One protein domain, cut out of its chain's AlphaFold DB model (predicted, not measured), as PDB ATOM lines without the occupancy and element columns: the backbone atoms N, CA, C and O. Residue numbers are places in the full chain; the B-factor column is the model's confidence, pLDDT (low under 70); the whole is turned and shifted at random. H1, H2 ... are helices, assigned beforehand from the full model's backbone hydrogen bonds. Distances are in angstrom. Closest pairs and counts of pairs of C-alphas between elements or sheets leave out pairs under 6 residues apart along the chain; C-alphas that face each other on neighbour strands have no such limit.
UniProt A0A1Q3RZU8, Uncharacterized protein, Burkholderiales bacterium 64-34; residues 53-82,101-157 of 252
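AT A GLANCE: This is residues 53 to 82 and 101 to 157 of the 252 residues of an uncharacterized protein of Burkholderiales bacterium 64-34 (UniProt A0A1Q3RZU8). What does the model look like at first sight? One long helix, H1, makes the longest element, and four of the other helices are set along it: H2 by its last residues, H3 and H4 further back, and H5 crossing it near its first residues. H5 folds back into H6 as a helical hairpin, and H6 packs on H3 and H5, away from H1. What is it made of, and how large is it? The printed part has 87 residues with six named helices, H1 to H6 in order along the chain, and no named strand; its class is all helix. It is compact, with a radius of gyration of the C-alphas of 12.8 A, and the C-alphas span 36 by 24 by 20 A.

IN THESE COORDINATES: Where does the first helix run? H1 holds residues 53 to 73, from C-alpha 53 at (36.216, 9.498, -31.397) to C-alpha 73 at (38.462, 12.723, -1.249), 30.4 A from first to last C-alpha. Its z value shows most of that run. Which helices follow after the cut? H2 holds residues 103 to 106 and H3 residues 109 to 112, four residues each. H4 holds residues 118 to 125 and is 10.7 A long from first to last C-alpha. How does the printed part finish? H5, residues 130 to 140, is 15.6 A from first to last C-alpha, and H6, residues 146 to 156, is 15.5 A. C-alpha 156, the last of H6, is at (55.912, 17.452, -20.682).

HOW THE PARTS SIT: What touches H1, the hub? H1 touches H5 with residues 54 to 61 alone, the closest C-alphas being those of Met 57 and Ile 133, 6.4 A apart, and the two lines are about perpendicular at 86 degrees. H1 touches H4 at a steep tilt of 45 degrees, opposite ways, with the C-alphas of Ser 60 and Ala 122 closest at 5.0 A. Its residues 62 to 69 alone touch H3, closest at the C-alphas of Thr 65 and Leu 112, 5.7 A, and its residues 69 to 73 alone touch H2, closest at those of Leu 72 and Ala 104, 5.8 A. How do the other helices meet? H4 and H5 touch about perpendicular at 75 degrees, closest at the C-alphas of Ala 123 and Lys 130, 5.2 A. H5 and H6 form a helical hairpin and touch at a shallow tilt of 15 degrees, opposite ways, with the C-alphas of Leu 138 and Ile 146 closest at 6.7 A. H3 and H6 touch, closest at the C-alphas of Pro 110 and Leu 149, 5.9 A. Which stay apart? Among the pairs that are apart are H1 and H6, H2 and H5, and H4 and H6. What do the backbone atoms show? In H1, H4, H5 and H6 every O i to N i+4 pair is within hydrogen-bond range. H2 and H3 are too short for such a pair, and each has its one O i to N i+3 pair within range.

THE WHOLE: How far does the printed part reach? The two C-alphas farthest apart are those of Arg 53 and Ser 81, 37.5 A. Where is the cut, and what are the links? Residues 83 to 100 are not printed, and C-alphas 82 and 101 are 5.7 A apart across the cut, which lies in the link from H1 to H2. Of the links that are printed whole, H2 to H3, H3 to H4, H4 to H5 and H5 to H6 are tight. Where is the confidence low? The mean pLDDT of the printed part is 86.3, and residues 156 to 157 are under 70.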
ATOM      1  N   ARG A  53      34.896   9.443 -32.044       83.75
ATOM      2  CA  ARG A  53      36.216   9.498 -31.397       83.75
ATOM      3  C   ARG A  53      36.329  10.620 -30.359       83.75
ATOM      4  O   ARG A  53      36.845  10.391 -29.271       83.75
ATOM      5  N   GLN A  54      35.844  11.819 -30.670       83.56
ATOM      6  CA  GLN A  54      35.850  12.948 -29.730       83.56
ATOM      7  C   GLN A  54      34.926  12.693 -28.539       83.56
ATOM      8  O   GLN A  54      35.255  13.079 -27.423       83.56
ATOM      9  N   ARG A  55      33.802  12.004 -28.762       83.62
ATOM     10  CA  ARG A  55      32.902  11.587 -27.686       83.62
ATOM     11  C   ARG A  55      33.583  10.611 -26.725       83.62
ATOM     12  O   ARG A  55      33.536  10.841 -25.525       83.62
ATOM     13  N   LEU A  56      34.290   9.605 -27.244       87.00
ATOM     14  CA  LEU A  56      35.072   8.678 -26.414       87.00
ATOM     15  C   LEU A  56      36.160   9.396 -25.606       87.00
ATOM     16  O   LEU A  56      36.334   9.115 -24.421       87.00
ATOM     17  N   MET A  57      36.867  10.355 -26.213       88.69
ATOM     18  CA  MET A  57      37.847  11.180 -25.495       88.69
ATOM     19  C   MET A  57      37.183  12.015 -24.392       88.69
ATOM     20  O   MET A  57      37.708  12.097 -23.286       88.69
ATOM     21  N   LEU A  58      36.019  12.607 -24.670       88.88
ATOM     22  CA  LEU A  58      35.256  13.413 -23.718       88.88
ATOM     23  C   LEU A  58      34.783  12.584 -22.516       88.88
ATOM     24  O   LEU A  58      35.009  12.974 -21.372       88.88
ATOM     25  N   GLU A  59      34.167  11.433 -22.786       89.31
ATOM     26  CA  GLU A  59      33.683  10.495 -21.771       89.31
ATOM     27  C   GLU A  59      34.846   9.957 -20.927       89.31
ATOM     28  O   GLU A  59      34.743   9.908 -19.702       89.31
ATOM     29  N   SER A  60      35.987   9.656 -21.556       91.44
ATOM     30  CA  SER A  60      37.186   9.186 -20.850       91.44
ATOM     31  C   SER A  60      37.790  10.257 -19.939       91.44
ATOM     32  O   SER A  60      38.140   9.954 -18.799       91.44
ATOM     33  N   ILE A  61      37.870  11.519 -20.388       91.62
ATOM     34  CA  ILE A  61      38.331  12.633 -19.540       91.62
ATOM     35  C   ILE A  61      37.368  12.836 -18.368       91.62
ATOM     36  O   ILE A  61      37.808  12.980 -17.227       91.62
ATOM     37  N   ALA A  62      36.058  12.842 -18.624       89.94
ATOM     38  CA  ALA A  62      35.061  13.009 -17.572       89.94
ATOM     39  C   ALA A  62      35.169  11.889 -16.523       89.94
ATOM     40  O   ALA A  62      35.261  12.172 -15.330       89.94
ATOM     41  N   ALA A  63      35.249  10.630 -16.957       90.69
ATOM     42  CA  ALA A  63      35.358   9.484 -16.060       90.69
ATOM     43  C   ALA A  63      36.636   9.522 -15.207       90.69
ATOM     44  O   ALA A  63      36.567   9.372 -13.985       90.69
ATOM     45  N   GLU A  64      37.801   9.758 -15.817       93.94
ATOM     46  CA  GLU A  64      39.069   9.751 -15.077       93.94
ATOM     47  C   GLU A  64      39.239  10.962 -14.167       93.94
ATOM     48  O   GLU A  64      39.791  10.832 -13.071       93.94
ATOM     49  N   THR A  65      38.736  12.136 -14.554       92.56
ATOM     50  CA  THR A  65      38.773  13.310 -13.669       92.56
ATOM     51  C   THR A  65      37.859  13.122 -12.457       92.56
ATOM     52  O   THR A  65      38.273  13.439 -11.340       92.56
ATOM     53  N   GLU A  66      36.676  12.513 -12.610       91.19
ATOM     54  CA  GLU A  66      35.829  12.149 -11.463       91.19
ATOM     55  C   GLU A  66      36.456  11.054 -10.591       91.19
ATOM     56  O   GLU A  66      36.421  11.162  -9.361       91.19
ATOM     57  N   ARG A  67      37.084  10.032 -11.189       91.44
ATOM     58  CA  ARG A  67      37.809   8.994 -10.436       91.44
ATOM     59  C   ARG A  67      38.960   9.595  -9.635       91.44
ATOM     60  O   ARG A  67      39.109   9.295  -8.452       91.44
ATOM     61  N   THR A  68      39.735  10.482 -10.253       92.56
ATOM     62  CA  THR A  68      40.843  11.194  -9.601       92.56
ATOM     63  C   THR A  68      40.322  12.038  -8.445       92.56
ATOM     64  O   THR A  68      40.858  11.971  -7.340       92.56
ATOM     65  N   ARG A  69      39.217  12.767  -8.646       91.38
ATOM     66  CA  ARG A  69      38.566  13.538  -7.581       91.38
ATOM     67  C   ARG A  69      38.108  12.651  -6.425       91.38
ATOM     68  O   ARG A  69      38.341  12.999  -5.273       91.38
ATOM     69  N   ALA A  70      37.492  11.504  -6.708       89.94
ATOM     70  CA  ALA A  70      37.098  10.545  -5.675       89.94
ATOM     71  C   ALA A  70      38.314  10.011  -4.898       89.94
ATOM     72  O   ALA A  70      38.282   9.969  -3.669       89.94
ATOM     73  N   GLY A  71      39.412   9.700  -5.593       90.12
ATOM     74  CA  GLY A  71      40.679   9.313  -4.970       90.12
ATOM     75  C   GLY A  71      41.287  10.417  -4.097       90.12
ATOM     76  O   GLY A  71      41.867  10.123  -3.054       90.12
ATOM     77  N   LEU A  72      41.119  11.691  -4.468       89.19
ATOM     78  CA  LEU A  72      41.518  12.817  -3.621       89.19
ATOM     79  C   LEU A  72      40.650  12.922  -2.366       89.19
ATOM     80  O   LEU A  72      41.206  13.120  -1.295       89.19
ATOM     81  N   ARG A  73      39.329  12.719  -2.447       87.62
ATOM     82  CA  ARG A  73      38.462  12.723  -1.249       87.62
ATOM     83  C   ARG A  73      38.854  11.654  -0.224       87.62
ATOM     84  O   ARG A  73      38.662  11.855   0.966       87.62
ATOM     85  N   ALA A  74      39.452  10.546  -0.661       87.94
ATOM     86  CA  ALA A  74      39.972   9.529   0.253       87.94
ATOM     87  C   ALA A  74      41.227   9.982   1.031       87.94
ATOM     88  O   ALA A  74      41.613   9.338   2.007       87.94
ATOM     89  N   LYS A  75      41.885  11.079   0.625       88.25
ATOM     90  CA  LYS A  75      43.087  11.607   1.283       88.25
ATOM     91  C   LYS A  75      42.706  12.666   2.329       88.25
ATOM     92  O   LYS A  75      42.068  13.657   1.969       88.25
ATOM     93  N   PRO A  76      43.179  12.560   3.587       85.50
ATOM     94  CA  PRO A  76      42.853  13.527   4.642       85.50
ATOM     95  C   PRO A  76      43.194  14.982   4.292       85.50
ATOM     96  O   PRO A  76      42.435  15.887   4.616       85.50
ATOM     97  N   SER A  77      44.293  15.213   3.566       85.31
ATOM     98  CA  SER A  77      44.725  16.554   3.143       85.31
ATOM     99  C   SER A  77      43.792  17.223   2.123       85.31
ATOM    100  O   SER A  77      43.889  18.423   1.897       85.31
ATOM    101  N   TRP A  78      42.923  16.446   1.477       85.62
ATOM    102  CA  TRP A  78      42.024  16.886   0.405       85.62
ATOM    103  C   TRP A  78      40.544  16.784   0.790       85.62
ATOM    104  O   TRP A  78      39.701  17.399   0.137       85.62
ATOM    105  N   ASN A  79      40.235  16.060   1.868       85.69
ATOM    106  CA  ASN A  79      38.888  15.896   2.410       85.69
ATOM    107  C   ASN A  79      38.513  16.977   3.441       85.69
ATOM    108  O   ASN A  79      37.633  16.773   4.270       85.69
ATOM    109  N   PHE A  80      39.210  18.114   3.435       82.50
ATOM    110  CA  PHE A  80      38.881  19.233   4.308       82.50
ATOM    111  C   PHE A  80      37.641  19.963   3.781       82.50
ATOM    112  O   PHE A  80      37.616  20.368   2.612       82.50
ATOM    113  N   SER A  81      36.630  20.130   4.634       82.44
ATOM    114  CA  SER A  81      35.394  20.837   4.299       82.44
ATOM    115  C   SER A  81      35.672  22.331   4.133       82.44
ATOM    116  O   SER A  81      36.198  22.994   5.026       82.44
ATOM    117  N   VAL A  82      35.324  22.874   2.968       79.00
ATOM    118  CA  VAL A  82      35.487  24.290   2.647       79.00
ATOM    119  C   VAL A  82      34.124  24.959   2.671       79.00
ATOM    120  O   VAL A  82      33.270  24.710   1.818       79.00
ATOM    121  N   THR A 101      31.203  20.777   0.825       77.44
ATOM    122  CA  THR A 101      32.078  20.836  -0.341       77.44
ATOM    123  C   THR A 101      33.503  20.636   0.144       77.44
ATOM    124  O   THR A 101      33.979  21.400   0.982       77.44
ATOM    125  N   THR A 102      34.194  19.620  -0.359       84.44
ATOM    126  CA  THR A 102      35.579  19.345   0.047       84.44
ATOM    127  C   THR A 102      36.565  20.116  -0.826       84.44
ATOM    128  O   THR A 102      36.229  20.545  -1.934       84.44
ATOM    129  N   LEU A 103      37.812  20.266  -0.376       83.31
ATOM    130  CA  LEU A 103      38.871  20.864  -1.196       83.31
ATOM    131  C   LEU A 103      39.026  20.149  -2.553       83.31
ATOM    132  O   LEU A 103      39.214  20.807  -3.576       83.31
ATOM    133  N   ALA A 104      38.890  18.819  -2.583       85.62
ATOM    134  CA  ALA A 104      38.910  18.037  -3.821       85.62
ATOM    135  C   ALA A 104      37.800  18.444  -4.809       85.62
ATOM    136  O   ALA A 104      38.005  18.417  -6.026       85.62
ATOM    137  N   ASP A 105      36.631  18.850  -4.307       84.44
ATOM    138  CA  ASP A 105      35.511  19.292  -5.143       84.44
ATOM    139  C   ASP A 105      35.780  20.631  -5.823       84.44
ATOM    140  O   ASP A 105      35.247  20.871  -6.903       84.44
ATOM    141  N   LEU A 106      36.643  21.468  -5.245       85.00
ATOM    142  CA  LEU A 106      37.007  22.777  -5.792       85.00
ATOM    143  C   LEU A 106      37.995  22.699  -6.957       85.00
ATOM    144  O   LEU A 106      38.232  23.710  -7.619       85.00
ATOM    145  N   LEU A 107      38.579  21.527  -7.218       86.56
ATOM    146  CA  LEU A 107      39.503  21.365  -8.330       86.56
ATOM    147  C   LEU A 107      38.755  21.249  -9.661       86.56
ATOM    148  O   LEU A 107      37.925  20.342  -9.840       86.56
ATOM    149  N   PRO A 108      39.078  22.120 -10.635       88.88
ATOM    150  CA  PRO A 108      38.490  22.021 -11.948       88.88
ATOM    151  C   PRO A 108      39.075  20.850 -12.728       88.88
ATOM    152  O   PRO A 108      40.248  20.511 -12.572       88.88
ATOM    153  N   TRP A 109      38.263  20.240 -13.595       89.69
ATOM    154  CA  TRP A 109      38.679  19.084 -14.391       89.69
ATOM    155  C   TRP A 109      40.009  19.286 -15.148       89.69
ATOM    156  O   TRP A 109      40.783  18.329 -15.182       89.69
ATOM    157  N   PRO A 110      40.374  20.485 -15.671       90.56
ATOM    158  CA  PRO A 110      41.668  20.663 -16.325       90.56
ATOM    159  C   PRO A 110      42.835  20.533 -15.350       90.56
ATOM    160  O   PRO A 110      43.887  20.051 -15.743       90.56
ATOM    161  N   ALA A 111      42.659  20.930 -14.085       89.44
ATOM    162  CA  ALA A 111      43.676  20.760 -13.050       89.44
ATOM    163  C   ALA A 111      43.782  19.293 -12.617       89.44
ATOM    164  O   ALA A 111      44.886  18.783 -12.463       89.44
ATOM    165  N   LEU A 112      42.654  18.587 -12.499       90.75
ATOM    166  CA  LEU A 112      42.655  17.149 -12.200       90.75
ATOM    167  C   LEU A 112      43.378  16.342 -13.280       90.75
ATOM    168  O   LEU A 112      44.113  15.419 -12.952       90.75
ATOM    169  N   LEU A 113      43.243  16.741 -14.547       91.62
ATOM    170  CA  LEU A 113      43.921  16.093 -15.669       91.62
ATOM    171  C   LEU A 113      45.456  16.216 -15.614       91.62
ATOM    172  O   LEU A 113      46.151  15.421 -16.239       91.62
ATOM    173  N   THR A 114      45.992  17.189 -14.869       89.56
ATOM    174  CA  THR A 114      47.445  17.348 -14.660       89.56
ATOM    175  C   THR A 114      48.000  16.487 -13.525       89.56
ATOM    176  O   THR A 114      49.216  16.427 -13.345       89.56
ATOM    177  N   LEU A 115      47.129  15.837 -12.747       88.62
ATOM    178  CA  LEU A 115      47.545  14.947 -11.671       88.62
ATOM    179  C   LEU A 115      48.026  13.610 -12.237       88.62
ATOM    180  O   LEU A 115      47.592  13.164 -13.300       88.62
ATOM    181  N   GLU A 116      48.940  12.988 -11.499       84.00
ATOM    182  CA  GLU A 116      49.651  11.780 -11.907       84.00
ATOM    183  C   GLU A 116      48.701  10.674 -12.394       84.00
ATOM    184  O   GLU A 116      47.742  10.307 -11.711       84.00
ATOM    185  N   GLY A 117      48.964  10.167 -13.600       85.25
ATOM    186  CA  GLY A 117      48.230   9.064 -14.217       85.25
ATOM    187  C   GLY A 117      46.854   9.423 -14.780       85.25
ATOM    188  O   GLY A 117      46.282   8.612 -15.505       85.25
ATOM    189  N   CYS A 118      46.298  10.610 -14.506       92.19
ATOM    190  CA  CYS A 118      44.946  10.957 -14.957       92.19
ATOM    191  C   CYS A 118      44.864  11.047 -16.490       92.19
ATOM    192  O   CYS A 118      44.011  10.410 -17.112       92.19
ATOM    193  N   ALA A 119      45.775  11.801 -17.113       91.50
ATOM    194  CA  ALA A 119      45.815  11.955 -18.567       91.50
ATOM    195  C   ALA A 119      46.185  10.645 -19.282       91.50
ATOM    196  O   ALA A 119      45.637  10.350 -20.345       91.50
ATOM    197  N   GLU A 120      47.095   9.856 -18.710       92.81
ATOM    198  CA  GLU A 120      47.506   8.554 -19.234       92.81
ATOM    199  C   GLU A 120      46.354   7.546 -19.216       92.81
ATOM    200  O   GLU A 120      46.064   6.940 -20.247       92.81
ATOM    201  N   ASN A 121      45.652   7.415 -18.088       94.50
ATOM    202  CA  ASN A 121      44.511   6.507 -17.962       94.50
ATOM    203  C   ASN A 121      43.368   6.928 -18.888       94.50
ATOM    204  O   ASN A 121      42.746   6.092 -19.543       94.50
ATOM    205  N   ALA A 122      43.124   8.236 -19.007       93.56
ATOM    206  CA  ALA A 122      42.092   8.746 -19.899       93.56
ATOM    207  C   ALA A 122      42.441   8.432 -21.362       93.56
ATOM    208  O   ALA A 122      41.567   8.052 -22.141       93.56
ATOM    209  N   ALA A 123      43.722   8.548 -21.733       93.62
ATOM    210  CA  ALA A 123      44.198   8.215 -23.071       93.62
ATOM    211  C   ALA A 123      44.038   6.719 -23.374       93.62
ATOM    212  O   ALA A 123      43.541   6.371 -24.448       93.62
ATOM    213  N   GLN A 124      44.390   5.856 -22.416       94.81
ATOM    214  CA  GLN A 124      44.224   4.405 -22.520       94.81
ATOM    215  C   GLN A 124      42.754   4.016 -22.712       94.81
ATOM    216  O   GLN A 124      42.442   3.292 -23.654       94.81
ATOM    217  N   ASN A 125      41.845   4.563 -21.900       92.25
ATOM    218  CA  ASN A 125      40.406   4.297 -22.021       92.25
ATOM    219  C   ASN A 125      39.828   4.768 -23.361       92.25
ATOM    220  O   ASN A 125      38.960   4.110 -23.931       92.25
ATOM    221  N   ALA A 126      40.323   5.893 -23.880       90.94
ATOM    222  CA  ALA A 126      39.907   6.431 -25.171       90.94
ATOM    223  C   ALA A 126      40.590   5.748 -26.373       90.94
ATOM    224  O   ALA A 126      40.302   6.115 -27.515       90.94
ATOM    225  N   GLY A 127      41.517   4.808 -26.148       92.06
ATOM    226  CA  GLY A 127      42.293   4.157 -27.208       92.06
ATOM    227  C   GLY A 127      43.169   5.134 -28.001       92.06
ATOM    228  O   GLY A 127      43.300   5.009 -29.219       92.06
ATOM    229  N   CYS A 128      43.720   6.154 -27.340       92.19
ATOM    230  CA  CYS A 128      44.520   7.199 -27.974       92.19
ATOM    231  C   CYS A 128      45.815   7.474 -27.206       92.19
ATOM    232  O   CYS A 128      46.072   6.927 -26.135       92.19
ATOM    233  N   THR A 129      46.668   8.324 -27.767       91.50
ATOM    234  CA  THR A 129      47.900   8.743 -27.094       91.50
ATOM    235  C   THR A 129      47.625   9.855 -26.077       91.50
ATOM    236  O   THR A 129      46.747  10.699 -26.275       91.50
ATOM    237  N   LYS A 130      48.457   9.948 -25.027       89.94
ATOM    238  CA  LYS A 130      48.441  11.078 -24.073       89.94
ATOM    239  C   LYS A 130      48.488  12.435 -24.794       89.94
ATOM    240  O   LYS A 130      47.834  13.397 -24.400       89.94
ATOM    241  N   LYS A 131      49.236  12.525 -25.899       88.25
ATOM    242  CA  LYS A 131      49.329  13.748 -26.712       88.25
ATOM    243  C   LYS A 131      47.990  14.117 -27.350       88.25
ATOM    244  O   LYS A 131      47.636  15.293 -27.308       88.25
ATOM    245  N   GLU A 132      47.275  13.151 -27.917       88.69
ATOM    246  CA  GLU A 132      45.971  13.377 -28.549       88.69
ATOM    247  C   GLU A 132      44.919  13.795 -27.522       88.69
ATOM    248  O   GLU A 132      44.210  14.776 -27.753       88.69
ATOM    249  N   ILE A 133      44.861  13.133 -26.360       90.38
ATOM    250  CA  ILE A 133      43.857  13.478 -25.348       90.38
ATOM    251  C   ILE A 133      44.099  14.861 -24.738       90.38
ATOM    252  O   ILE A 133      43.150  15.612 -24.533       90.38
ATOM    253  N   LEU A 134      45.362  15.251 -24.523       89.75
ATOM    254  CA  LEU A 134      45.704  16.584 -24.019       89.75
ATOM    255  C   LEU A 134      45.426  17.681 -25.055       89.75
ATOM    256  O   LEU A 134      44.986  18.773 -24.697       89.75
ATOM    257  N   GLN A 135      45.645  17.406 -26.345       86.81
ATOM    258  CA  GLN A 135      45.266  18.331 -27.417       86.81
ATOM    259  C   GLN A 135      43.748  18.509 -27.492       86.81
ATOM    260  O   GLN A 135      43.269  19.637 -27.617       86.81
ATOM    261  N   PHE A 136      42.997  17.414 -27.374       86.25
ATOM    262  CA  PHE A 136      41.543  17.474 -27.319       86.25
ATOM    263  C   PHE A 136      41.064  18.242 -26.080       86.25
ATOM    264  O   PHE A 136      40.271  19.172 -26.215       86.25
ATOM    265  N   ALA A 137      41.621  17.953 -24.902       88.31
ATOM    266  CA  ALA A 137      41.322  18.660 -23.662       88.31
ATOM    267  C   ALA A 137      41.556  20.177 -23.783       88.31
ATOM    268  O   ALA A 137      40.699  20.960 -23.385       88.31
ATOM    269  N   LEU A 138      42.653  20.618 -24.409       85.25
ATOM    270  CA  LEU A 138      42.904  22.043 -24.668       85.25
ATOM    271  C   LEU A 138      41.845  22.697 -25.565       85.25
ATOM    272  O   LEU A 138      41.566  23.883 -25.399       85.25
ATOM    273  N   SER A 139      41.251  21.948 -26.497       82.12
ATOM    274  CA  SER A 139      40.215  22.474 -27.396       82.12
ATOM    275  C   SER A 139      38.868  22.711 -26.703       82.12
ATOM    276  O   SER A 139      38.119  23.591 -27.120       82.12
ATOM    277  N   ILE A 140      38.587  21.965 -25.627       84.56
ATOM    278  CA  ILE A 140      37.346  22.058 -24.840       84.56
ATOM    279  C   ILE A 140      37.541  22.768 -23.489       84.56
ATOM    280  O   ILE A 140      36.578  22.986 -22.754       84.56
ATOM    281  N   CYS A 141      38.781  23.115 -23.133       83.12
ATOM    282  CA  CYS A 141      39.110  23.715 -21.846       83.12
ATOM    283  C   CYS A 141      38.482  25.109 -21.702       83.12
ATOM    284  O   CYS A 141      38.671  25.964 -22.575       83.12
ATOM    285  N   PRO A 142      37.806  25.402 -20.572       80.06
ATOM    286  CA  PRO A 142      37.416  26.762 -20.243       80.06
ATOM    287  C   PRO A 142      38.626  27.699 -20.225       80.06
ATOM    288  O   PRO A 142      39.713  27.326 -19.775       80.06
ATOM    289  N   TYR A 143      38.425  28.934 -20.681       73.25
ATOM    290  CA  TYR A 143      39.499  29.918 -20.824       73.25
ATOM    291  C   TYR A 143      40.216  30.213 -19.498       73.25
ATOM    292  O   TYR A 143      41.422  30.433 -19.478       73.25
ATOM    293  N   GLU A 144      39.497  30.168 -18.380       78.19
ATOM    294  CA  GLU A 144      40.023  30.459 -17.044       78.19
ATOM    295  C   GLU A 144      41.013  29.398 -16.554       78.19
ATOM    296  O   GLU A 144      41.842  29.678 -15.693       78.19
ATOM    297  N   HIS A 145      40.942  28.187 -17.105       80.75
ATOM    298  CA  HIS A 145      41.755  27.045 -16.684       80.75
ATOM    299  C   HIS A 145      42.742  26.586 -17.763       80.75
ATOM    300  O   HIS A 145      43.535  25.674 -17.527       80.75
ATOM    301  N   ILE A 146      42.735  27.237 -18.932       81.00
ATOM    302  CA  ILE A 146      43.567  26.844 -20.071       81.00
ATOM    303  C   ILE A 146      45.061  26.946 -19.752       81.00
ATOM    304  O   ILE A 146      45.835  26.099 -20.182       81.00
ATOM    305  N   VAL A 147      45.468  27.934 -18.948       80.38
ATOM    306  CA  VAL A 147      46.875  28.157 -18.576       80.38
ATOM    307  C   VAL A 147      47.430  26.986 -17.765       80.38
ATOM    308  O   VAL A 147      48.557  26.564 -18.004       80.38
ATOM    309  N   THR A 148      46.634  26.414 -16.858       83.75
ATOM    310  CA  THR A 148      47.031  25.255 -16.046       83.75
ATOM    311  C   THR A 148      47.377  24.062 -16.930       83.75
ATOM    312  O   THR A 148      48.460  23.489 -16.819       83.75
ATOM    313  N   LEU A 149      46.480  23.730 -17.860       84.38
ATOM    314  CA  LEU A 149      46.673  22.603 -18.764       84.38
ATOM    315  C   LEU A 149      47.795  22.873 -19.781       84.38
ATOM    316  O   LEU A 149      48.567  21.975 -20.103       84.38
ATOM    317  N   LEU A 150      47.929  24.116 -20.251       81.94
ATOM    318  CA  LEU A 150      49.010  24.525 -21.150       81.94
ATOM    319  C   LEU A 150      50.385  24.399 -20.499       81.94
ATOM    320  O   LEU A 150      51.291  23.861 -21.130       81.94
ATOM    321  N   ASN A 151      50.539  24.856 -19.256       82.12
ATOM    322  CA  ASN A 151      51.798  24.734 -18.524       82.12
ATOM    323  C   ASN A 151      52.178  23.266 -18.333       82.12
ATOM    324  O   ASN A 151      53.325  22.904 -18.563       82.12
ATOM    325  N   TYR A 152      51.212  22.408 -18.003       82.75
ATOM    326  CA  TYR A 152      51.448  20.969 -17.903       82.75
ATOM    327  C   TYR A 152      51.921  20.364 -19.234       82.75
ATOM    328  O   TYR A 152      52.944  19.685 -19.280       82.75
ATOM    329  N   VAL A 153      51.248  20.684 -20.345       80.31
ATOM    330  CA  VAL A 153      51.658  20.228 -21.687       80.31
ATOM    331  C   VAL A 153      53.042  20.763 -22.078       80.31
ATOM    332  O   VAL A 153      53.777  20.073 -22.781       80.31
ATOM    333  N   ALA A 154      53.395  21.974 -21.637       74.19
ATOM    334  CA  ALA A 154      54.679  22.614 -21.911       74.19
ATOM    335  C   ALA A 154      55.838  22.069 -21.070       74.19
ATOM    336  O   ALA A 154      56.984  22.133 -21.503       74.19
ATOM    337  N   LEU A 155      55.558  21.559 -19.873       71.56
ATOM    338  CA  LEU A 155      56.553  20.888 -19.036       71.56
ATOM    339  C   LEU A 155      56.831  19.467 -19.546       71.56
ATOM    340  O   LEU A 155      57.969  19.013 -19.491       71.56
ATOM    341  N   ASP A 156      55.815  18.803 -20.105       64.81
ATOM    342  CA  ASP A 156      55.912  17.452 -20.682       64.81
ATOM    343  C   ASP A 156      56.533  17.447 -22.100       64.81
ATOM    344  O   ASP A 156      56.988  16.416 -22.593       64.81
ATOM    345  N   LYS A 157      56.564  18.599 -22.789       58.03
ATOM    346  CA  LYS A 157      57.117  18.751 -24.147       58.03
ATOM    347  C   LYS A 157      58.033  19.964 -24.224       58.03
ATOM    348  O   LYS A 157      57.590  21.082 -23.997       58.03
TER     349      LYS A 157